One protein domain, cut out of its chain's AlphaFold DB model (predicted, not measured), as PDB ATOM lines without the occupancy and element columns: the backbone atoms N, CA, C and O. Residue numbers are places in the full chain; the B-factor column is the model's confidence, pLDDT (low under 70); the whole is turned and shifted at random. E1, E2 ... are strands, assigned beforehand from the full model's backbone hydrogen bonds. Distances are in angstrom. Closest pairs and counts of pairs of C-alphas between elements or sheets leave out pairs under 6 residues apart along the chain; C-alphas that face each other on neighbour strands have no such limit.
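AT A GLANCE: This is residues 2 to 73 of the 150 residues of an uncharacterized protein of Mucilaginibacter polytrichastri (UniProt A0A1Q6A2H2). Little regular structure is present: one small sheet of three strands, with long loops at both ends of the printed part. Residues 2 to 22 form a long loop before E1, a meander of E1, E2 and E3 follows, each strand the antiparallel neighbour of the one before, and residues 56 to 73 come back beside E1, where residues 67 to 68 pair parallel with 26 to 27. The 72 printed residues are all strand in class, with 17 in named strands and no named helix. The whole is compact, radius of gyration of the C-alphas 12.2 A, spanning 33 by 28 by 20 A.

HOW THE PARTS SIT: Edge strand E1, residues 23 to 27, and inner strand E2, residues 33 to 38, form a hairpin at 161 degrees, with N 26 and O 35 within hydrogen-bond range at 2.8 A. E2 and edge strand E3, residues 50 to 55, form another at 161 degrees, with N 36 and O 52 at 2.8 A.

IN THESE COORDINATES: E1 begins at C-alpha 23 (99.410, 135.530, 112.722). E2 is 16.2 A long. E3 is 17.0 A long and ends at C-alpha 55 (88.276, 128.096, 123.160).

THE WHOLE: The printed part has no cut. The E2 to E3 link is long, 11 residues. Confidence is low, under 70, at residues 2 to 21 and 40 to 46.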
ATOM      1  N   ALA A   2      94.165 126.300  99.438       28.27
ATOM      2  CA  ALA A   2      93.016 127.089  99.870       28.27
ATOM      3  C   ALA A   2      93.418 128.568  99.859       28.27
ATOM      4  O   ALA A   2      94.000 129.071 100.814       28.27
ATOM      5  N   THR A   3      93.173 129.248  98.744       30.19
ATOM      6  CA  THR A   3      93.459 130.676  98.610       30.19
ATOM      7  C   THR A   3      92.337 131.459  99.286       30.19
ATOM      8  O   THR A   3      91.208 131.499  98.796       30.19
ATOM      9  N   LEU A   4      92.626 132.067 100.438       41.28
ATOM     10  CA  LEU A   4      91.720 133.033 101.059       41.28
ATOM     11  C   LEU A   4      91.579 134.238 100.113       41.28
ATOM     12  O   LEU A   4      92.572 134.762  99.612       41.28
ATOM     13  N   GLY A   5      90.332 134.618  99.811       32.72
ATOM     14  CA  GLY A   5      89.979 135.486  98.686       32.72
ATOM     15  C   GLY A   5      90.679 136.852  98.651       32.72
ATOM     16  O   GLY A   5      91.113 137.388  99.672       32.72
ATOM     17  N   LYS A   6      90.712 137.433  97.444       39.47
ATOM     18  CA  LYS A   6      91.473 138.625  97.008       39.47
ATOM     19  C   LYS A   6      91.328 139.887  97.882       39.47
ATOM     20  O   LYS A   6      92.192 140.749  97.831       39.47
ATOM     21  N   ASN A   7      90.291 139.974  98.719       43.97
ATOM     22  CA  ASN A   7      89.981 141.147  99.550       43.97
ATOM     23  C   ASN A   7      90.284 140.954 101.051       43.97
ATOM     24  O   ASN A   7      89.855 141.758 101.875       43.97
ATOM     25  N   SER A   8      90.996 139.891 101.433       47.31
ATOM     26  CA  SER A   8      91.229 139.556 102.852       47.31
ATOM     27  C   SER A   8      92.481 140.223 103.450       47.31
ATOM     28  O   SER A   8      92.665 140.196 104.665       47.31
ATOM     29  N   TRP A   9      93.325 140.831 102.607       46.62
ATOM     30  CA  TRP A   9      94.756 141.061 102.871       46.62
ATOM     31  C   TRP A   9      95.167 142.494 103.225       46.62
ATOM     32  O   TRP A   9      96.347 142.770 103.382       46.62
ATOM     33  N   GLY A  10      94.226 143.410 103.456       41.28
ATOM     34  CA  GLY A  10      94.564 144.736 103.997       41.28
ATOM     35  C   GLY A  10      94.997 144.731 105.474       41.28
ATOM     36  O   GLY A  10      95.040 145.789 106.092       41.28
ATOM     37  N   ARG A  11      95.225 143.562 106.091       48.25
ATOM     38  CA  ARG A  11      95.439 143.432 107.537       48.25
ATOM     39  C   ARG A  11      96.904 143.142 107.832       48.25
ATOM     40  O   ARG A  11      97.339 142.001 107.791       48.25
ATOM     41  N   GLU A  12      97.631 144.203 108.165       50.50
ATOM     42  CA  GLU A  12      98.900 144.163 108.895       50.50
ATOM     43  C   GLU A  12      98.861 143.098 110.004       50.50
ATOM     44  O   GLU A  12      98.045 143.198 110.930       50.50
ATOM     45  N   PHE A  13      99.742 142.104 109.897       52.56
ATOM     46  CA  PHE A  13      99.912 141.027 110.867       52.56
ATOM     47  C   PHE A  13     100.090 141.575 112.288       52.56
ATOM     48  O   PHE A  13     100.787 142.566 112.509       52.56
ATOM     49  N   GLU A  14      99.480 140.915 113.268       51.56
ATOM     50  CA  GLU A  14      99.765 141.202 114.673       51.56
ATOM     51  C   GLU A  14     101.171 140.709 115.003       51.56
ATOM     52  O   GLU A  14     101.427 139.502 115.017       51.56
ATOM     53  N   LYS A  15     102.083 141.650 115.261       47.03
ATOM     54  CA  LYS A  15     103.307 141.355 115.995       47.03
ATOM     55  C   LYS A  15     102.961 141.322 117.481       47.03
ATOM     56  O   LYS A  15     102.418 142.278 118.014       47.03
ATOM     57  N   GLU A  16     103.319 140.196 118.084       47.94
ATOM     58  CA  GLU A  16     103.299 139.879 119.514       47.94
ATOM     59  C   GLU A  16     101.998 139.331 120.127       47.94
ATOM     60  O   GLU A  16     100.872 139.716 119.830       47.94
ATOM     61  N   ASP A  17     102.199 138.196 120.804       42.84
ATOM     62  CA  ASP A  17     101.678 137.806 122.120       42.84
ATOM     63  C   ASP A  17     102.139 136.351 122.341       42.84
ATOM     64  O   ASP A  17     101.474 135.385 121.959       42.84
ATOM     65  N   GLY A  18     103.355 136.183 122.872       44.47
ATOM     66  CA  GLY A  18     103.878 134.912 123.406       44.47
ATOM     67  C   GLY A  18     104.288 133.810 122.415       44.47
ATOM     68  O   GLY A  18     104.979 132.884 122.830       44.47
ATOM     69  N   PHE A  19     103.908 133.889 121.135       42.31
ATOM     70  CA  PHE A  19     104.303 132.911 120.099       42.31
ATOM     71  C   PHE A  19     105.451 133.375 119.185       42.31
ATOM     72  O   PHE A  19     105.995 132.557 118.453       42.31
ATOM     73  N   GLY A  20     105.799 134.668 119.200       57.22
ATOM     74  CA  GLY A  20     106.897 135.233 118.399       57.22
ATOM     75  C   GLY A  20     106.697 135.229 116.876       57.22
ATOM     76  O   GLY A  20     107.630 135.569 116.166       57.22
ATOM     77  N   MET A  21     105.515 134.860 116.364       60.78
ATOM     78  CA  MET A  21     105.252 134.722 114.925       60.78
ATOM     79  C   MET A  21     104.090 135.608 114.450       60.78
ATOM     80  O   MET A  21     103.089 135.722 115.175       60.78
ATOM     81  N   PRO A  22     104.170 136.181 113.231       72.69
ATOM     82  CA  PRO A  22     103.032 136.804 112.564       72.69
ATOM     83  C   PRO A  22     101.840 135.842 112.481       72.69
ATOM     84  O   PRO A  22     101.997 134.650 112.200       72.69
ATOM     85  N   ARG A  23     100.629 136.350 112.734       78.50
ATOM     86  CA  ARG A  23      99.410 135.530 112.722       78.50
ATOM     87  C   ARG A  23      98.178 136.277 112.230       78.50
ATOM     88  O   ARG A  23      98.084 137.496 112.359       78.50
ATOM     89  N   ILE A  24      97.210 135.509 111.733       84.62
ATOM     90  CA  ILE A  24      95.830 135.951 111.511       84.62
ATOM     91  C   ILE A  24      94.929 135.242 112.515       84.62
ATOM     92  O   ILE A  24      95.048 134.034 112.728       84.62
ATOM     93  N   GLU A  25      94.000 135.992 113.099       89.56
ATOM     94  CA  GLU A  25      93.033 135.475 114.060       89.56
ATOM     95  C   GLU A  25      91.604 135.557 113.535       89.56
ATOM     96  O   GLU A  25      91.176 136.571 112.975       89.56
ATOM     97  N   VAL A  26      90.846 134.489 113.767       92.62
ATOM     98  CA  VAL A  26      89.458 134.350 113.336       92.62
ATOM     99  C   VAL A  26      88.616 133.777 114.473       92.62
ATOM    100  O   VAL A  26      88.991 132.778 115.080       92.62
ATOM    101  N   THR A  27      87.448 134.355 114.750       94.50
ATOM    102  CA  THR A  27      86.469 133.793 115.692       94.50
ATOM    103  C   THR A  27      85.273 133.169 114.986       94.50
ATOM    104  O   THR A  27      84.877 133.607 113.902       94.50
ATOM    105  N   ASN A  28      84.658 132.184 115.639       94.94
ATOM    106  CA  ASN A  28      83.355 131.643 115.246       94.94
ATOM    107  C   ASN A  28      82.220 132.662 115.511       94.94
ATOM    108  O   ASN A  28      82.458 133.747 116.059       94.94
ATOM    109  N   ALA A  29      80.987 132.319 115.124       93.31
ATOM    110  CA  ALA A  29      79.826 133.211 115.179       93.31
ATOM    111  C   ALA A  29      79.586 133.778 116.589       93.31
ATOM    112  O   ALA A  29      79.464 134.996 116.756       93.31
ATOM    113  N   ASP A  30      79.647 132.899 117.593       94.19
ATOM    114  CA  ASP A  30      79.368 133.216 118.998       94.19
ATOM    115  C   ASP A  30      80.594 133.736 119.752       94.19
ATOM    116  O   ASP A  30      80.527 134.015 120.947       94.19
ATOM    117  N   LYS A  31      81.735 133.882 119.062       92.94
ATOM    118  CA  LYS A  31      83.003 134.354 119.636       92.94
ATOM    119  C   LYS A  31      83.520 133.490 120.799       92.94
ATOM    120  O   LYS A  31      84.265 133.978 121.646       92.94
ATOM    121  N   THR A  32      83.151 132.214 120.819       95.25
ATOM    122  CA  THR A  32      83.560 131.223 121.824       95.25
ATOM    123  C   THR A  32      84.808 130.442 121.417       95.25
ATOM    124  O   THR A  32      85.460 129.842 122.268       95.25
ATOM    125  N   GLN A  33      85.169 130.450 120.132       96.38
ATOM    126  CA  GLN A  33      86.333 129.755 119.584       96.38
ATOM    127  C   GLN A  33      87.236 130.723 118.824       96.38
ATOM    128  O   GLN A  33      86.761 131.669 118.191       96.38
ATOM    129  N   LEU A  34      88.533 130.436 118.853       94.25
ATOM    130  CA  LEU A  34      89.581 131.145 118.132       94.25
ATOM    131  C   LEU A  34      90.303 130.171 117.200       94.25
ATOM    132  O   LEU A  34      90.782 129.130 117.650       94.25
ATOM    133  N   LEU A  35      90.404 130.538 115.928       93.50
ATOM    134  CA  LEU A  35      91.283 129.945 114.931       93.50
ATOM    135  C   LEU A  35      92.439 130.919 114.680       93.50
ATOM    136  O   LEU A  35      92.209 132.075 114.326       93.50
ATOM    137  N   ARG A  36      93.674 130.450 114.849       90.81
ATOM    138  CA  ARG A  36      94.889 131.185 114.488       90.81
ATOM    139  C   ARG A  36      95.573 130.514 113.313       90.81
ATOM    140  O   ARG A  36      95.717 129.292 113.301       90.81
ATOM    141  N   LEU A  37      95.999 131.333 112.364       87.75
ATOM    142  CA  LEU A  37      96.810 130.952 111.221       87.75
ATOM    143  C   LEU A  37      98.200 131.533 111.475       87.75
ATOM    144  O   LEU A  37      98.330 132.754 111.567       87.75
ATOM    145  N   GLY A  38      99.190 130.667 111.684       79.12
ATOM    146  CA  GLY A  38     100.573 131.058 111.952       79.12
ATOM    147  C   GLY A  38     101.416 131.084 110.681       79.12
ATOM    148  O   GLY A  38     101.288 130.194 109.834       79.12
ATOM    149  N   PHE A  39     102.285 132.089 110.588       75.44
ATOM    150  CA  PHE A  39     103.233 132.295 109.494       75.44
ATOM    151  C   PHE A  39     104.653 132.337 110.069       75.44
ATOM    152  O   PHE A  39     104.873 132.988 111.092       75.44
ATOM    153  N   PHE A  40     105.612 131.664 109.434       66.31
ATOM    154  CA  PHE A  40     107.026 131.815 109.786       66.31
ATOM    155  C   PHE A  40     107.634 133.003 109.039       66.31
ATOM    156  O   PHE A  40     107.316 133.257 107.878       66.31
ATOM    157  N   GLU A  41     108.520 133.736 109.712       57.50
ATOM    158  CA  GLU A  41     109.277 134.816 109.082       57.50
ATOM    159  C   GLU A  41     110.252 134.231 108.043       57.50
ATOM    160  O   GLU A  41     110.974 133.279 108.337       57.50
ATOM    161  N   GLY A  42     110.267 134.787 106.825       54.00
ATOM    162  CA  GLY A  42     111.145 134.347 105.729       54.00
ATOM    163  C   GLY A  42     110.538 133.338 104.745       54.00
ATOM    164  O   GLY A  42     111.195 132.989 103.769       54.00
ATOM    165  N   ASP A  43     109.300 132.900 104.966       59.88
ATOM    166  CA  ASP A  43     108.536 132.101 104.001       59.88
ATOM    167  C   ASP A  43     107.780 133.000 102.997       59.88
ATOM    168  O   ASP A  43     107.701 134.221 103.169       59.88
ATOM    169  N   PHE A  44     107.221 132.412 101.937       58.81
ATOM    170  CA  PHE A  44     106.414 133.129 100.951       58.81
ATOM    171  C   PHE A  44     105.245 133.866 101.615       58.81
ATOM    172  O   PHE A  44     104.605 133.359 102.543       58.81
ATOM    173  N   GLU A  45     104.921 135.054 101.093       59.44
ATOM    174  CA  GLU A  45     103.744 135.799 101.533       59.44
ATOM    175  C   GLU A  45     102.508 134.893 101.513       59.44
ATOM    176  O   GLU A  45     102.216 134.219 100.524       59.44
ATOM    177  N   ASN A  46     101.755 134.911 102.615       63.25
ATOM    178  CA  ASN A  46     100.495 134.186 102.774       63.25
ATOM    179  C   ASN A  46     100.622 132.652 102.874       63.25
ATOM    180  O   ASN A  46      99.599 131.963 102.780       63.25
ATOM    181  N   ASN A  47     101.818 132.105 103.125       71.81
ATOM    182  CA  ASN A  47     101.980 130.675 103.388       71.81
ATOM    183  C   ASN A  47     101.619 130.313 104.841       71.81
ATOM    184  O   ASN A  47     102.373 130.557 105.783       71.81
ATOM    185  N   VAL A  48     100.431 129.737 105.034       74.81
ATOM    186  CA  VAL A  48      99.968 129.293 106.354       74.81
ATOM    187  C   VAL A  48     100.589 127.938 106.667       74.81
ATOM    188  O   VAL A  48     100.190 126.928 106.089       74.81
ATOM    189  N   GLN A  49     101.514 127.899 107.623       71.50
ATOM    190  CA  GLN A  49     102.192 126.655 107.993       71.50
ATOM    191  C   GLN A  49     101.480 125.880 109.105       71.50
ATOM    192  O   GLN A  49     101.540 124.652 109.159       71.50
ATOM    193  N   ALA A  50     100.792 126.581 110.007       77.50
ATOM    194  CA  ALA A  50     100.135 125.944 111.138       77.50
ATOM    195  C   ALA A  50      98.797 126.595 111.465       77.50
ATOM    196  O   ALA A  50      98.643 127.821 111.463       77.50
ATOM    197  N   PHE A  51      97.843 125.745 111.825       90.50
ATOM    198  CA  PHE A  51      96.556 126.140 112.362       90.50
ATOM    199  C   PHE A  51      96.501 125.798 113.846       90.50
ATOM    200  O   PHE A  51      96.891 124.706 114.259       90.50
ATOM    201  N   GLN A  52      95.966 126.712 114.647       92.81
ATOM    202  CA  GLN A  52      95.623 126.465 116.043       92.81
ATOM    203  C   GLN A  52      94.149 126.771 116.254       92.81
ATOM    204  O   GLN A  52      93.690 127.860 115.921       92.81
ATOM    205  N   ILE A  53      93.422 125.845 116.873       95.38
ATOM    206  CA  ILE A  53      92.039 126.052 117.300       95.38
ATOM    207  C   ILE A  53      91.965 125.890 118.815       95.38
ATOM    208  O   ILE A  53      92.514 124.938 119.369       95.38
ATOM    209  N   GLN A  54      91.288 126.817 119.492       95.56
ATOM    210  CA  GLN A  54      91.069 126.780 120.940       95.56
ATOM    211  C   GLN A  54      89.781 127.499 121.344       95.56
ATOM    212  O   GLN A  54      89.255 128.316 120.584       95.56
ATOM    213  N   TYR A  55      89.289 127.233 122.554       95.88
ATOM    214  CA  TYR A  55      88.276 128.096 123.160       95.88
ATOM    215  C   TYR A  55      88.859 129.480 123.442       95.88
ATOM    216  O   TYR A  55      90.030 129.606 123.804       95.88
ATOM    217  N   LEU A  56      88.047 130.520 123.264       92.44
ATOM    218  CA  LEU A  56      88.442 131.896 123.529       92.44
ATOM    219  C   LEU A  56      88.483 132.125 125.053       92.44
ATOM    220  O   LEU A  56      87.448 131.970 125.705       92.44
ATOM    221  N   PRO A  57      89.641 132.470 125.649       86.69
ATOM    222  CA  PRO A  57      89.717 132.738 127.084       86.69
ATOM    223  C   PRO A  57      88.838 133.927 127.488       86.69
ATOM    224  O   PRO A  57      88.736 134.906 126.750       86.69
ATOM    225  N   ALA A  58      88.248 133.888 128.684       83.56
ATOM    226  CA  ALA A  58      87.370 134.961 129.169       83.56
ATOM    227  C   ALA A  58      88.072 136.332 129.240       83.56
ATOM    228  O   ALA A  58      87.462 137.366 128.986       83.56
ATOM    229  N   ASN A  59      89.369 136.339 129.545       84.19
ATOM    230  CA  ASN A  59      90.214 137.530 129.623       84.19
ATOM    231  C   ASN A  59      90.959 137.838 128.312       84.19
ATOM    232  O   ASN A  59      91.907 138.625 128.311       84.19
ATOM    233  N   TYR A  60      90.571 137.208 127.199       83.81
ATOM    234  CA  TYR A  60      91.260 137.384 125.930       83.81
ATOM    235  C   TYR A  60      91.015 138.776 125.344       83.81
ATOM    236  O   TYR A  60      89.912 139.101 124.894       83.81
ATOM    237  N   LYS A  61      92.067 139.597 125.311       82.06
ATOM    238  CA  LYS A  61      92.053 140.894 124.636       82.06
ATOM    239  C   LYS A  61      92.217 140.675 123.139       82.06
ATOM    240  O   LYS A  61      93.326 140.570 122.633       82.06
ATOM    241  N   ARG A  62      91.094 140.588 122.433       76.00
ATOM    242  CA  ARG A  62      91.112 140.525 120.970       76.00
ATOM    243  C   ARG A  62      91.660 141.820 120.401       76.00
ATOM    244  O   ARG A  62      91.235 142.905 120.799       76.00
ATOM    245  N   SER A  63      92.501 141.684 119.397       78.44
ATOM    246  CA  SER A  63      92.831 142.783 118.512       78.44
ATOM    247  C   SER A  63      91.612 143.215 117.695       78.44
ATOM    248  O   SER A  63      90.733 142.417 117.352       78.44
ATOM    249  N   ALA A  64      91.576 144.496 117.330       73.19
ATOM    250  CA  ALA A  64      90.573 145.033 116.412       73.19
ATOM    251  C   ALA A  64      90.611 144.353 115.027       73.19
ATOM    252  O   ALA A  64      89.634 144.416 114.279       73.19
ATOM    253  N   LYS A  65      91.720 143.682 114.685       78.62
ATOM    254  CA  LYS A  65      91.947 143.018 113.397       78.62
ATOM    255  C   LYS A  65      91.455 141.567 113.360       78.62
ATOM    256  O   LYS A  65      91.455 140.974 112.280       78.62
ATOM    257  N   THR A  66      90.980 140.998 114.473       84.31
ATOM    258  CA  THR A  66      90.413 139.640 114.498       84.31
ATOM    259  C   THR A  66      89.177 139.547 113.591       84.31
ATOM    260  O   THR A  66      88.216 140.308 113.734       84.31
ATOM    261  N   ALA A  67      89.176 138.619 112.632       89.25
ATOM    262  CA  ALA A  67      88.030 138.384 111.753       89.25
ATOM    263  C   ALA A  67      86.950 137.539 112.447       89.25
ATOM    264  O   ALA A  67      87.237 136.767 113.355       89.25
ATOM    265  N   LYS A  68      85.699 137.641 111.988       91.12
ATOM    266  CA  LYS A  68      84.599 136.769 112.425       91.12
ATOM    267  C   LYS A  68      84.053 136.010 111.223       91.12
ATOM    268  O   LYS A  68      83.731 136.635 110.216       91.12
ATOM    269  N   ILE A  69      83.894 134.697 111.353       91.81
ATOM    270  CA  ILE A  69      83.231 133.848 110.356       91.81
ATOM    271  C   ILE A  69      81.919 133.325 110.939       91.81
ATOM    272  O   ILE A  69      81.849 132.964 112.115       91.81
ATOM    273  N   ASN A  70      80.872 133.277 110.112       92.38
ATOM    274  CA  ASN A  70      79.557 132.765 110.495       92.38
ATOM    275  C   ASN A  70      79.531 131.227 110.494       92.38
ATOM    276  O   ASN A  70      78.925 130.600 109.632       92.38
ATOM    277  N   THR A  71      80.244 130.624 111.442       92.69
ATOM    278  CA  THR A  71      80.225 129.182 111.711       92.69
ATOM    279  C   THR A  71      79.991 128.948 113.202       92.69
ATOM    280  O   THR A  71      80.514 129.726 114.004       92.69
ATOM    281  N   PRO A  72      79.251 127.904 113.616       94.31
ATOM    282  CA  PRO A  72      79.121 127.568 115.033       94.31
ATOM    283  C   PRO A  72      80.424 126.999 115.615       94.31
ATOM    284  O   PRO A  72      80.729 127.220 116.787       94.31
ATOM    285  N   ALA A  73      81.224 126.293 114.809       95.38
ATOM    286  CA  ALA A  73      82.466 125.669 115.253       95.38
ATOM    287  C   ALA A  73      83.486 125.532 114.118       95.38
ATOM    288  O   ALA A  73      83.125 125.386 112.948       95.38
TER     289      ALA A  73